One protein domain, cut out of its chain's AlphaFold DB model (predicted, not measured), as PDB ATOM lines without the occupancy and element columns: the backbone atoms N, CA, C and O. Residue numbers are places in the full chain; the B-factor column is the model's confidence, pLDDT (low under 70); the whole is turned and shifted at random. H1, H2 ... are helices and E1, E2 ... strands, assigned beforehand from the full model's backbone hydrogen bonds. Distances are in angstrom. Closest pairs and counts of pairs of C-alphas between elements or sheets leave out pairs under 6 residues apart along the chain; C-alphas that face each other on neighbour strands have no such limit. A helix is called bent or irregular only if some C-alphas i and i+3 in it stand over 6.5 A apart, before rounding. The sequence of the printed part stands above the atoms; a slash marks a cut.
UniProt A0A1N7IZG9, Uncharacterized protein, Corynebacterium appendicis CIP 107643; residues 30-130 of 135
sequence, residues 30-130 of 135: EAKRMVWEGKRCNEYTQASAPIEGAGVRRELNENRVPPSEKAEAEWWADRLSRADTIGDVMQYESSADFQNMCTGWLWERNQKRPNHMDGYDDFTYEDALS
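This is residues 30 to 130 of the 135 residues of an uncharacterized protein of Corynebacterium appendicis CIP 107643 (UniProt A0A1N7IZG9). An elongated, mostly helical domain has a helical hairpin, H2 and H3, at one end, short H4 in the middle, and H1 with a small two-strand hairpin, E1 and E2, beside it toward the other end. From H4 a long stretch without a named element, residues 112 to 124, runs to H5 at the end far from the H2-H3 hairpin. The printed part has 101 residues, with named elements in the order H1 H2 H3 E1 E2 H4 H5; the sheet, order E1 - E2, is antiparallel. It is compact, with a radius of gyration of the C-alphas of 14.5 A, and spans 42 by 24 by 23 A.

H1, residues 30 to 45, is 22.3 A long and begins at C-alpha 30 (140.442, 125.345, 150.469). H2, residues 49 to 61, is 18.4 A long. H3, residues 67 to 80, is 20.3 A long and irregular: C-alphas 68 and 71 are 7.6 A apart. E1 is residues 91 to 93, E2 is 101 to 103 and H4 is 104 to 111. H5, residues 125 to 130, ends at C-alpha 130 (138.037, 134.855, 167.715).

H2 and H3 touch as a hairpin, at a shallow tilt of 28 degrees, opposite ways; their closest C-alphas, Gly 53 and Ala 77, are 4.3 A apart. H3 and H4 are close but not clearly touching, about perpendicular at 87 degrees, with C-alphas of Trp 76 and Leu 106 closest at 7.3 A. E1 and E2 form a hairpin, with N 93 and O 101 within hydrogen-bond range at 2.8 A. The closest C-alphas of H1 and E2, Cys 41 and Cys 102, are 5.5 A apart. H1 and H5 are close but not clearly touching; C-alphas of Val 35 and Ala 128 are closest, 7.3 A apart. Every O i to N i+4 pair is within range in H1, H2, H4 and H5, and 8 of 10 in H3.

The farthest C-alphas, Pro 67 and Glu 126, are 42.9 A apart. The printed part has no cut; the link from H4 to H5 is long. No printed residue is under 70 in pLDDT.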
ATOM      1  N   GLU A  30     140.471 126.675 149.875       90.69
ATOM      2  CA  GLU A  30     140.442 125.345 150.469       90.69
ATOM      3  C   GLU A  30     140.669 125.430 151.979       90.69
ATOM      4  O   GLU A  30     139.898 124.848 152.742       90.69
ATOM      5  N   ALA A  31     141.646 126.225 152.419       89.50
ATOM      6  CA  ALA A  31     141.883 126.496 153.829       89.50
ATOM      7  C   ALA A  31     140.673 127.166 154.500       89.50
ATOM      8  O   ALA A  31     140.258 126.717 155.570       89.50
ATOM      9  N   LYS A  32     140.065 128.183 153.864       92.62
ATOM     10  CA  LYS A  32     138.839 128.832 154.369       92.62
ATOM     11  C   LYS A  32     137.711 127.814 154.537       92.62
ATOM     12  O   LYS A  32     137.120 127.715 155.615       92.62
ATOM     13  N   ARG A  33     137.453 127.006 153.504       92.88
ATOM     14  CA  ARG A  33     136.429 125.956 153.523       92.88
ATOM     15  C   ARG A  33     136.681 124.931 154.615       92.88
ATOM     16  O   ARG A  33     135.752 124.589 155.330       92.88
ATOM     17  N   MET A  34     137.908 124.456 154.785       90.19
ATOM     18  CA  MET A  34     138.206 123.448 155.807       90.19
ATOM     19  C   MET A  34     137.969 123.968 157.228       90.19
ATOM     20  O   MET A  34     137.355 123.277 158.042       90.19
ATOM     21  N   VAL A  35     138.387 125.202 157.518       92.12
ATOM     22  CA  VAL A  35     138.134 125.842 158.819       92.12
ATOM     23  C   VAL A  35     136.635 126.075 159.032       92.12
ATOM     24  O   VAL A  35     136.119 125.821 160.122       92.12
ATOM     25  N   TRP A  36     135.913 126.489 157.985       94.19
ATOM     26  CA  TRP A  36     134.456 126.604 158.019       94.19
ATOM     27  C   TRP A  36     133.773 125.269 158.324       94.19
ATOM     28  O   TRP A  36     132.952 125.193 159.234       94.19
ATOM     29  N   GLU A  37     134.132 124.195 157.621       93.75
ATOM     30  CA  GLU A  37     133.576 122.860 157.870       93.75
ATOM     31  C   GLU A  37     133.872 122.390 159.303       93.75
ATOM     32  O   GLU A  37     133.010 121.787 159.942       93.75
ATOM     33  N   GLY A  38     135.042 122.731 159.854       92.44
ATOM     34  CA  GLY A  38     135.386 122.465 161.253       92.44
ATOM     35  C   GLY A  38     134.459 123.197 162.227       92.44
ATOM     36  O   GLY A  38     133.889 122.581 163.132       92.44
ATOM     37  N   LYS A  39     134.218 124.495 161.992       92.31
ATOM     38  CA  LYS A  39     133.238 125.298 162.744       92.31
ATOM     39  C   LYS A  39     131.849 124.670 162.696       92.31
ATOM     40  O   LYS A  39     131.219 124.474 163.734       92.31
ATOM     41  N   ARG A  40     131.374 124.340 161.494       95.00
ATOM     42  CA  ARG A  40     130.040 123.767 161.276       95.00
ATOM     43  C   ARG A  40     129.900 122.397 161.919       95.00
ATOM     44  O   ARG A  40     128.853 122.115 162.495       95.00
ATOM     45  N   CYS A  41     130.946 121.577 161.875       94.75
ATOM     46  CA  CYS A  41     130.980 120.304 162.578       94.75
ATOM     47  C   CYS A  41     130.815 120.518 164.087       94.75
ATOM     48  O   CYS A  41     129.906 119.946 164.682       94.75
ATOM     49  N   ASN A  42     131.613 121.405 164.688       93.00
ATOM     50  CA  ASN A  42     131.543 121.688 166.121       93.00
ATOM     51  C   ASN A  42     130.186 122.269 166.564       93.00
ATOM     52  O   ASN A  42     129.688 121.955 167.641       93.00
ATOM     53  N   GLU A  43     129.562 123.117 165.746       94.12
ATOM     54  CA  GLU A  43     128.211 123.626 166.020       94.12
ATOM     55  C   GLU A  43     127.157 122.518 165.915       94.12
ATOM     56  O   GLU A  43     126.250 122.428 166.744       94.12
ATOM     57  N   TYR A  44     127.273 121.660 164.902       96.25
ATOM     58  CA  TYR A  44     126.318 120.586 164.666       96.25
ATOM     59  C   TYR A  44     126.388 119.504 165.748       96.25
ATOM     60  O   TYR A  44     125.346 119.034 166.199       96.25
ATOM     61  N   THR A  45     127.580 119.146 166.229       97.00
ATOM     62  CA  THR A  45     127.748 118.133 167.285       97.00
ATOM     63  C   THR A  45     127.114 118.551 168.611       97.00
ATOM     64  O   THR A  45     126.644 117.693 169.356       97.00
ATOM     65  N   GLN A  46     127.009 119.850 168.886       96.81
ATOM     66  CA  GLN A  46     126.344 120.377 170.082       96.81
ATOM     67  C   GLN A  46     124.809 120.357 169.990       96.81
ATOM     68  O   GLN A  46     124.125 120.569 170.993       96.81
ATOM     69  N   ALA A  47     124.240 120.114 168.806       97.31
ATOM     70  CA  ALA A  47     122.797 120.085 168.631       97.31
ATOM     71  C   ALA A  47     122.158 118.840 169.274       97.31
ATOM     72  O   ALA A  47     122.789 117.802 169.480       97.31
ATOM     73  N   SER A  48     120.860 118.944 169.569       98.25
ATOM     74  CA  SER A  48     120.071 117.866 170.174       98.25
ATOM     75  C   SER A  48     119.916 116.678 169.220       98.25
ATOM     76  O   SER A  48     119.291 116.800 168.160       98.25
ATOM     77  N   ALA A  49     120.418 115.509 169.625       98.44
ATOM     78  CA  ALA A  49     120.289 114.289 168.833       98.44
ATOM     79  C   ALA A  49     118.830 113.827 168.661       98.44
ATOM     80  O   ALA A  49     118.453 113.522 167.527       98.44
ATOM     81  N   PRO A  50     117.950 113.848 169.686       98.19
ATOM     82  CA  PRO A  50     116.564 113.415 169.513       98.19
ATOM     83  C   PRO A  50     115.786 114.262 168.498       98.19
ATOM     84  O   PRO A  50     114.997 113.723 167.717       98.19
ATOM     85  N   ILE A  51     116.029 115.579 168.463       97.94
ATOM     86  CA  ILE A  51     115.418 116.483 167.476       97.94
ATOM     87  C   ILE A  51     115.898 116.134 166.065       97.94
ATOM     88  O   ILE A  51     115.090 116.032 165.138       97.94
ATOM     89  N   GLU A  52     117.199 115.909 165.901       98.06
ATOM     90  CA  GLU A  52     117.780 115.540 164.615       98.06
ATOM     91  C   GLU A  52     117.264 114.179 164.122       98.06
ATOM     92  O   GLU A  52     116.848 114.052 162.967       98.06
ATOM     93  N   GLY A  53     117.188 113.185 165.012       98.06
ATOM     94  CA  GLY A  53     116.637 111.860 164.725       98.06
ATOM     95  C   GLY A  53     115.162 111.908 164.313       98.06
ATOM     96  O   GLY A  53     114.762 111.238 163.356       98.06
ATOM     97  N   ALA A  54     114.356 112.758 164.958       98.31
ATOM     98  CA  ALA A  54     112.981 113.020 164.531       98.31
ATOM     99  C   ALA A  54     112.923 113.662 163.131       98.31
ATOM    100  O   ALA A  54     112.046 113.326 162.330       98.31
ATOM    101  N   GLY A  55     113.878 114.538 162.805       97.62
ATOM    102  CA  GLY A  55     114.051 115.103 161.465       97.62
ATOM    103  C   GLY A  55     114.318 114.036 160.401       97.62
ATOM    104  O   GLY A  55     113.633 114.018 159.377       97.62
ATOM    105  N   VAL A  56     115.243 113.107 160.669       98.19
ATOM    106  CA  VAL A  56     115.533 111.969 159.775       98.19
ATOM    107  C   VAL A  56     114.299 111.073 159.613       98.19
ATOM    108  O   VAL A  56     113.932 110.706 158.496       98.19
ATOM    109  N   ARG A  57     113.587 110.769 160.708       98.31
ATOM    110  CA  ARG A  57     112.353 109.964 160.662       98.31
ATOM    111  C   ARG A  57     111.271 110.611 159.799       98.31
ATOM    112  O   ARG A  57     110.592 109.922 159.041       98.31
ATOM    113  N   ARG A  58     111.107 111.932 159.897       98.00
ATOM    114  CA  ARG A  58     110.159 112.679 159.064       98.00
ATOM    115  C   ARG A  58     110.518 112.572 157.581       98.00
ATOM    116  O   ARG A  58     109.637 112.311 156.773       98.00
ATOM    117  N   GLU A  59     111.793 112.711 157.228       96.81
ATOM    118  CA  GLU A  59     112.253 112.569 155.838       96.81
ATOM    119  C   GLU A  59     112.024 111.165 155.275       96.81
ATOM    120  O   GLU A  59     111.624 111.032 154.117       96.81
ATOM    121  N   LEU A  60     112.217 110.125 156.090       98.00
ATOM    122  CA  LEU A  60     111.862 108.750 155.732       98.00
ATOM    123  C   LEU A  60     110.363 108.615 155.430       98.00
ATOM    124  O   LEU A  60     109.995 108.085 154.381       98.00
ATOM    125  N   ASN A  61     109.502 109.141 156.308       97.88
ATOM    126  CA  ASN A  61     108.043 109.075 156.156       97.88
ATOM    127  C   ASN A  61     107.535 109.858 154.936       97.88
ATOM    128  O   ASN A  61     106.592 109.439 154.268       97.88
ATOM    129  N   GLU A  62     108.176 110.983 154.629       97.88
ATOM    130  CA  GLU A  62     107.874 111.823 153.467       97.88
ATOM    131  C   GLU A  62     108.534 111.310 152.173       97.88
ATOM    132  O   GLU A  62     108.400 111.942 151.128       97.88
ATOM    133  N   ASN A  63     109.239 110.171 152.218       96.69
ATOM    134  CA  ASN A  63     110.004 109.602 151.102       96.69
ATOM    135  C   ASN A  63     111.020 110.579 150.480       96.69
ATOM    136  O   ASN A  63     111.289 110.524 149.281       96.69
ATOM    137  N   ARG A  64     111.611 111.456 151.299       96.75
ATOM    138  CA  ARG A  64     112.685 112.374 150.886       96.75
ATOM    139  C   ARG A  64     114.077 111.738 150.927       96.75
ATOM    140  O   ARG A  64     115.005 112.298 150.356       96.75
ATOM    141  N   VAL A  65     114.217 110.572 151.561       96.19
ATOM    142  CA  VAL A  65     115.458 109.778 151.557       96.19
ATOM    143  C   VAL A  65     115.491 108.858 150.325       96.19
ATOM    144  O   VAL A  65     114.531 108.100 150.124       96.19
ATOM    145  N   PRO A  66     116.572 108.871 149.517       96.00
ATOM    146  CA  PRO A  66     116.732 107.961 148.385       96.00
ATOM    147  C   PRO A  66     116.595 106.485 148.793       96.00
ATOM    148  O   PRO A  66     117.068 106.107 149.866       96.00
ATOM    149  N   PRO A  67     116.009 105.607 147.952       96.88
ATOM    150  CA  PRO A  67     115.832 104.192 148.291       96.88
ATOM    151  C   PRO A  67     117.117 103.471 148.721       96.88
ATOM    152  O   PRO A  67     117.063 102.640 149.623       96.88
ATOM    153  N   SER A  68     118.259 103.810 148.116       97.56
ATOM    154  CA  SER A  68     119.574 103.242 148.444       97.56
ATOM    155  C   SER A  68     120.085 103.617 149.837       97.56
ATOM    156  O   SER A  68     120.926 102.909 150.373       97.56
ATOM    157  N   GLU A  69     119.578 104.700 150.425       97.62
ATOM    158  CA  GLU A  69     120.042 105.248 151.706       97.62
ATOM    159  C   GLU A  69     119.067 104.965 152.860       97.62
ATOM    160  O   GLU A  69     119.375 105.239 154.018       97.62
ATOM    161  N   LYS A  70     117.880 104.397 152.582       97.56
ATOM    162  CA  LYS A  70     116.820 104.220 153.593       97.56
ATOM    163  C   LYS A  70     117.275 103.431 154.820       97.56
ATOM    164  O   LYS A  70     116.975 103.844 155.934       97.56
ATOM    165  N   ALA A  71     118.013 102.337 154.629       98.12
ATOM    166  CA  ALA A  71     118.487 101.509 155.738       98.12
ATOM    167  C   ALA A  71     119.469 102.265 156.652       98.12
ATOM    168  O   ALA A  71     119.388 102.164 157.876       98.12
ATOM    169  N   GLU A  72     120.366 103.064 156.070       98.12
ATOM    170  CA  GLU A  72     121.313 103.881 156.831       98.12
ATOM    171  C   GLU A  72     120.606 105.035 157.557       98.12
ATOM    172  O   GLU A  72     120.857 105.277 158.737       98.12
ATOM    173  N   ALA A  73     119.641 105.686 156.902       98.00
ATOM    174  CA  ALA A  73     118.806 106.705 157.528       98.00
ATOM    175  C   ALA A  73     117.961 106.144 158.690       98.00
ATOM    176  O   ALA A  73     117.815 106.796 159.723       98.00
ATOM    177  N   GLU A  74     117.410 104.932 158.558       98.38
ATOM    178  CA  GLU A  74     116.679 104.256 159.637       98.38
ATOM    179  C   GLU A  74     117.580 103.965 160.838       98.38
ATOM    180  O   GLU A  74     117.171 104.209 161.979       98.38
ATOM    181  N   TRP A  75     118.805 103.499 160.576       98.19
ATOM    182  CA  TRP A  75     119.819 103.274 161.602       98.19
ATOM    183  C   TRP A  75     120.178 104.571 162.333       98.19
ATOM    184  O   TRP A  75     120.157 104.607 163.565       98.19
ATOM    185  N   TRP A  76     120.423 105.663 161.602       98.25
ATOM    186  CA  TRP A  76     120.711 106.968 162.199       98.25
ATOM    187  C   TRP A  76     119.533 107.520 163.000       98.25
ATOM    188  O   TRP A  76     119.739 108.029 164.100       98.25
ATOM    189  N   ALA A  77     118.299 107.383 162.508       98.06
ATOM    190  CA  ALA A  77     117.112 107.833 163.228       98.06
ATOM    191  C   ALA A  77     116.924 107.099 164.569       98.06
ATOM    192  O   ALA A  77     116.502 107.715 165.547       98.06
ATOM    193  N   ASP A  78     117.227 105.797 164.635       98.00
ATOM    194  CA  ASP A  78     117.218 105.042 165.896       98.00
ATOM    195  C   ASP A  78     118.388 105.444 166.804       98.00
ATOM    196  O   ASP A  78     118.171 105.771 167.971       98.00
ATOM    197  N   ARG A  79     119.612 105.503 166.267       97.94
ATOM    198  CA  ARG A  79     120.815 105.867 167.028       97.94
ATOM    199  C   ARG A  79     120.696 107.245 167.680       97.94
ATOM    200  O   ARG A  79     120.966 107.374 168.870       97.94
ATOM    201  N   LEU A  80     120.238 108.245 166.928       98.50
ATOM    202  CA  LEU A  80     120.037 109.615 167.409       98.50
ATOM    203  C   LEU A  80     118.942 109.719 168.477       98.50
ATOM    204  O   LEU A  80     119.039 110.547 169.372       98.50
ATOM    205  N   SER A  81     117.917 108.862 168.433       96.88
ATOM    206  CA  SER A  81     116.841 108.878 169.437       96.88
ATOM    207  C   SER A  81     117.288 108.457 170.845       96.88
ATOM    208  O   SER A  81     116.542 108.647 171.803       96.88
ATOM    209  N   ARG A  82     118.489 107.877 170.962       96.94
ATOM    210  CA  ARG A  82     119.056 107.331 172.204       96.94
ATOM    211  C   ARG A  82     120.258 108.124 172.723       96.94
ATOM    212  O   ARG A  82     120.856 107.707 173.710       96.94
ATOM    213  N   ALA A  83     120.632 109.198 172.037       97.94
ATOM    214  CA  ALA A  83     121.733 110.078 172.404       97.94
ATOM    215  C   ALA A  83     121.192 111.421 172.899       97.94
ATOM    216  O   ALA A  83     120.065 111.784 172.561       97.94
ATOM    217  N   ASP A  84     121.994 112.163 173.660       97.75
ATOM    218  CA  ASP A  84     121.613 113.495 174.136       97.75
ATOM    219  C   ASP A  84     121.985 114.547 173.085       97.75
ATOM    220  O   ASP A  84     121.149 115.345 172.637       97.75
ATOM    221  N   THR A  85     123.233 114.491 172.621       98.50
ATOM    222  CA  THR A  85     123.790 115.372 171.595       98.50
ATOM    223  C   THR A  85     124.202 114.591 170.358       98.50
ATOM    224  O   THR A  85     124.464 113.387 170.400       98.50
ATOM    225  N   ILE A  86     124.264 115.274 169.215       98.25
ATOM    226  CA  ILE A  86     124.772 114.668 167.979       98.25
ATOM    227  C   ILE A  86     126.223 114.207 168.172       98.25
ATOM    228  O   ILE A  86     126.598 113.142 167.680       98.25
ATOM    229  N   GLY A  87     127.017 114.962 168.933       97.44
ATOM    230  CA  GLY A  87     128.417 114.675 169.228       97.44
ATOM    231  C   GLY A  87     128.654 113.320 169.894       97.44
ATOM    232  O   GLY A  87     129.682 112.707 169.618       97.44
ATOM    233  N   ASP A  88     127.688 112.813 170.670       97.62
ATOM    234  CA  ASP A  88     127.772 111.507 171.348       97.62
ATOM    235  C   ASP A  88     127.815 110.323 170.370       97.62
ATOM    236  O   ASP A  88     128.251 109.219 170.711       97.62
ATOM    237  N   VAL A  89     127.313 110.524 169.148       97.50
ATOM    238  CA  VAL A  89     127.142 109.463 168.146       97.50
ATOM    239  C   VAL A  89     127.743 109.785 166.786       97.50
ATOM    240  O   VAL A  89     127.759 108.896 165.929       97.50
ATOM    241  N   MET A  90     128.213 111.018 166.593       97.88
ATOM    242  CA  MET A  90     128.837 111.495 165.366       97.88
ATOM    243  C   MET A  90     130.098 110.692 165.038       97.88
ATOM    244  O   MET A  90     130.844 110.266 165.918       97.88
ATOM    245  N   GLN A  91     130.312 110.476 163.745       97.06
ATOM    246  CA  GLN A  91     131.531 109.864 163.234       97.06
ATOM    247  C   GLN A  91     132.542 110.963 162.927       97.06
ATOM    248  O   GLN A  91     132.170 112.015 162.403       97.06
ATOM    249  N   TYR A  92     133.812 110.695 163.226       95.06
ATOM    250  CA  TYR A  92     134.898 111.640 163.012       95.06
ATOM    251  C   TYR A  92     136.042 111.015 162.220       95.06
ATOM    252  O   TYR A  92     136.365 109.842 162.405       95.06
ATOM    253  N   GLU A  93     136.689 111.829 161.397       93.62
ATOM    254  CA  GLU A  93     137.938 111.521 160.712       93.62
ATOM    255  C   GLU A  93     138.964 112.629 160.969       93.62
ATOM    256  O   GLU A  93     138.629 113.809 161.078       93.62
ATOM    257  N   SER A  94     140.232 112.243 161.066       86.44
ATOM    258  CA  SER A  94     141.353 113.174 161.187       86.44
ATOM    259  C   SER A  94     142.255 113.058 159.962       86.44
ATOM    260  O   SER A  94     142.448 111.971 159.417       86.44
ATOM    261  N   SER A  95     142.855 114.174 159.567       78.19
ATOM    262  CA  SER A  95     143.896 114.256 158.545       78.19
ATOM    263  C   SER A  95     145.204 114.779 159.152       78.19
ATOM    264  O   SER A  95     145.324 114.938 160.371       78.19
ATOM    265  N   ALA A  96     146.212 115.020 158.310       77.81
ATOM    266  CA  ALA A  96     147.456 115.656 158.744       77.81
ATOM    267  C   ALA A  96     147.231 117.093 159.251       77.81
ATOM    268  O   ALA A  96     147.939 117.532 160.153       77.81
ATOM    269  N   ASP A  97     146.233 117.785 158.699       70.00
ATOM    270  CA  ASP A  97     146.012 119.216 158.915       70.00
ATOM    271  C   ASP A  97     144.831 119.506 159.859       70.00
ATOM    272  O   ASP A  97     144.754 120.592 160.427       70.00
ATOM    273  N   PHE A  98     143.921 118.542 160.064       72.56
ATOM    274  CA  PHE A  98     142.706 118.728 160.866       72.56
ATOM    275  C   PHE A  98     142.397 117.501 161.722       72.56
ATOM    276  O   PHE A  98     142.600 116.363 161.300       72.56
ATOM    277  N   GLN A  99     141.877 117.723 162.927       81.50
ATOM    278  CA  GLN A  99     141.512 116.656 163.857       81.50
ATOM    279  C   GLN A  99     140.004 116.631 164.084       81.50
ATOM    280  O   GLN A  99     139.383 117.681 164.208       81.50
ATOM    281  N   ASN A 100     139.442 115.427 164.212       84.62
ATOM    282  CA  ASN A 100     138.047 115.197 164.594       84.62
ATOM    283  C   ASN A 100     137.017 115.905 163.691       84.62
ATOM    284  O   ASN A 100     136.037 116.468 164.176       84.62
ATOM    285  N   MET A 101     137.221 115.876 162.375       91.81
ATOM    286  CA  MET A 101     136.254 116.405 161.414       91.81
ATOM    287  C   MET A 101     135.058 115.463 161.299       91.81
ATOM    288  O   MET A 101     135.236 114.253 161.182       91.81
ATOM    289  N   CYS A 102     133.842 116.007 161.311       95.81
ATOM    290  CA  CYS A 102     132.621 115.229 161.117       95.81
ATOM    291  C   CYS A 102     132.665 114.493 159.770       95.81
ATOM    292  O   CYS A 102     133.093 115.055 158.762       95.81
ATOM    293  N   THR A 103     132.200 113.246 159.747       96.69
ATOM    294  CA  THR A 103     132.175 112.402 158.543       96.69
ATOM    295  C   THR A 103     130.916 111.525 158.496       96.69
ATOM    296  O   THR A 103     130.105 111.492 159.429       96.69
ATOM    297  N   GLY A 104     130.754 110.798 157.394       96.62
ATOM    298  CA  GLY A 104     129.692 109.824 157.181       96.62
ATOM    299  C   GLY A 104     128.332 110.436 156.849       96.62
ATOM    300  O   GLY A 104     128.154 111.653 156.750       96.62
ATOM    301  N   TRP A 105     127.335 109.563 156.694       97.62
ATOM    302  CA  TRP A 105     126.029 109.919 156.131       97.62
ATOM    303  C   TRP A 105     125.313 111.060 156.861       97.62
ATOM    304  O   TRP A 105     124.722 111.932 156.223       97.62
ATOM    305  N   LEU A 106     125.379 111.099 158.198       97.69
ATOM    306  CA  LEU A 106     124.725 112.158 158.971       97.69
ATOM    307  C   LEU A 106     125.331 113.534 158.666       97.69
ATOM    308  O   LEU A 106     124.598 114.513 158.511       97.69
ATOM    309  N   TRP A 107     126.657 113.598 158.529       97.50
ATOM    310  CA  TRP A 107     127.356 114.822 158.168       97.50
ATOM    311  C   TRP A 107     127.084 115.234 156.721       97.50
ATOM    312  O   TRP A 107     126.748 116.387 156.464       97.50
ATOM    313  N   GLU A 108     127.141 114.295 155.777       97.00
ATOM    314  CA  GLU A 108     126.803 114.558 154.373       97.00
ATOM    315  C   GLU A 108     125.364 115.061 154.212       97.00
ATOM    316  O   GLU A 108     125.087 115.966 153.420       97.00
ATOM    317  N   ARG A 109     124.426 114.510 154.988       96.00
ATOM    318  CA  ARG A 109     123.048 114.997 155.035       96.00
ATOM    319  C   ARG A 109     122.976 116.431 155.562       96.00
ATOM    320  O   ARG A 109     122.188 117.218 155.038       96.00
ATOM    321  N   ASN A 110     123.758 116.774 156.584       96.00
ATOM    322  CA  ASN A 110     123.805 118.134 157.114       96.00
ATOM    323  C   ASN A 110     124.372 119.129 156.086       96.00
ATOM    324  O   ASN A 110     123.768 120.179 155.878       96.00
ATOM    325  N   GLN A 111     125.440 118.759 155.370       95.94
ATOM    326  CA  GLN A 111     126.046 119.584 154.314       95.94
ATOM    327  C   GLN A 111     125.082 119.898 153.160       95.94
ATOM    328  O   GLN A 111     125.143 120.966 152.557       95.94
ATOM    329  N   LYS A 112     124.146 118.987 152.861       94.62
ATOM    330  CA  LYS A 112     123.113 119.176 151.825       94.62
ATOM    331  C   LYS A 112     121.998 120.150 152.238       94.62
ATOM    332  O   LYS A 112     121.108 120.425 151.429       94.62
ATOM    333  N   ARG A 113     121.976 120.649 153.481       91.88
ATOM    334  CA  ARG A 113     120.951 121.603 153.928       91.88
ATOM    335  C   ARG A 113     121.165 122.973 153.271       91.88
ATOM    336  O   ARG A 113     122.307 123.411 153.169       91.88
ATOM    337  N   PRO A 114     120.088 123.693 152.896       90.81
ATOM    338  CA  PRO A 114     120.207 124.998 152.239       90.81
ATOM    339  C   PRO A 114     121.035 126.022 153.021       90.81
ATOM    340  O   PRO A 114     121.670 126.872 152.416       90.81
ATOM    341  N   ASN A 115     121.035 125.917 154.350       92.25
ATOM    342  CA  ASN A 115     121.703 126.835 155.265       92.25
ATOM    343  C   ASN A 115     123.079 126.345 155.748       92.25
ATOM    344  O   ASN A 115     123.605 126.857 156.737       92.25
ATOM    345  N   HIS A 116     123.656 125.304 155.136       93.69
ATOM    346  CA  HIS A 116     124.978 124.814 155.547       93.69
ATOM    347  C   HIS A 116     126.070 125.871 155.337       93.69
ATOM    348  O   HIS A 116     126.939 126.030 156.192       93.69
ATOM    349  N   MET A 117     125.962 126.624 154.238       95.44
ATOM    350  CA  MET A 117     126.908 127.667 153.829       95.44
ATOM    351  C   MET A 117     126.510 129.076 154.293       95.44
ATOM    352  O   MET A 117     127.175 130.043 153.928       95.44
ATOM    353  N   ASP A 118     125.447 129.219 155.090       95.56
ATOM    354  CA  ASP A 118     125.011 130.529 155.582       95.56
ATOM    355  C   ASP A 118     126.124 131.173 156.420       95.56
ATOM    356  O   ASP A 118     126.502 130.643 157.464       95.56
ATOM    357  N   GLY A 119     126.626 132.323 155.963       93.44
ATOM    358  CA  GLY A 119     127.724 133.056 156.597       93.44
ATOM    359  C   GLY A 119     129.127 132.657 156.129       93.44
ATOM    360  O   GLY A 119     130.090 133.230 156.624       93.44
ATOM    361  N   TYR A 120     129.265 131.722 155.180       95.06
ATOM    362  CA  TYR A 120     130.572 131.339 154.630       95.06
ATOM    363  C   TYR A 120     131.260 132.497 153.899       95.06
ATOM    364  O   TYR A 120     132.450 132.733 154.099       95.06
ATOM    365  N   ASP A 121     130.519 133.227 153.066       92.94
ATOM    366  CA  ASP A 121     131.090 134.293 152.238       92.94
ATOM    367  C   ASP A 121     131.719 135.396 153.102       92.94
ATOM    368  O   ASP A 121     132.829 135.830 152.811       92.94
ATOM    369  N   ASP A 122     131.083 135.742 154.224       93.44
ATOM    370  CA  ASP A 122     131.557 136.763 155.165       93.44
ATOM    371  C   ASP A 122     132.568 136.231 156.203       93.44
ATOM    372  O   ASP A 122     133.107 137.010 156.986       93.44
ATOM    373  N   PHE A 123     132.822 134.918 156.248       92.56
ATOM    374  CA  PHE A 123     133.698 134.305 157.248       92.56
ATOM    375  C   PHE A 123     135.172 134.631 156.990       92.56
ATOM    376  O   PHE A 123     135.720 134.313 155.933       92.56
ATOM    377  N   THR A 124     135.841 135.206 157.986       92.19
ATOM    378  CA  THR A 124     137.250 135.606 157.903       92.19
ATOM    379  C   THR A 124     138.148 134.774 158.818       92.19
ATOM    380  O   THR A 124     137.697 134.092 159.742       92.19
ATOM    381  N   TYR A 125     139.461 134.848 158.594       88.38
ATOM    382  CA  TYR A 125     140.434 134.233 159.500       88.38
ATOM    383  C   TYR A 125     140.384 134.851 160.909       88.38
ATOM    384  O   TYR A 125     140.609 134.160 161.899       88.38
ATOM    385  N   GLU A 126     140.026 136.135 161.025       88.56
ATOM    386  CA  GLU A 126     139.835 136.804 162.319       88.56
ATOM    387  C   GLU A 126     138.631 136.237 163.086       88.56
ATOM    388  O   GLU A 126     138.718 136.043 164.303       88.56
ATOM    389  N   ASP A 127     137.546 135.882 162.390       87.88
ATOM    390  CA  ASP A 127     136.415 135.172 162.998       87.88
ATOM    391  C   ASP A 127     136.835 133.787 163.491       87.88
ATOM    392  O   ASP A 127     136.442 133.364 164.580       87.88
ATOM    393  N   ALA A 128     137.667 133.088 162.712       85.31
ATOM    394  CA  ALA A 128     138.185 131.775 163.077       85.31
ATOM    395  C   ALA A 128     139.053 131.822 164.346       85.31
ATOM    396  O   ALA A 128     138.875 130.985 165.236       85.31
ATOM    397  N   LEU A 129     139.943 132.815 164.452       85.31
ATOM    398  CA  LEU A 129     140.751 133.070 165.648       85.31
ATOM    399  C   LEU A 129     139.873 133.446 166.846       85.31
ATOM    400  O   LEU A 129     140.017 132.884 167.930       85.31
ATOM    401  N   SER A 130     138.929 134.370 166.652       85.06
ATOM    402  CA  SER A 130     138.037 134.855 167.715       85.06
ATOM    403  C   SER A 130     137.132 133.752 168.268       85.06
ATOM    404  O   SER A 130     136.789 133.762 169.451       85.06
TER     405      SER A 130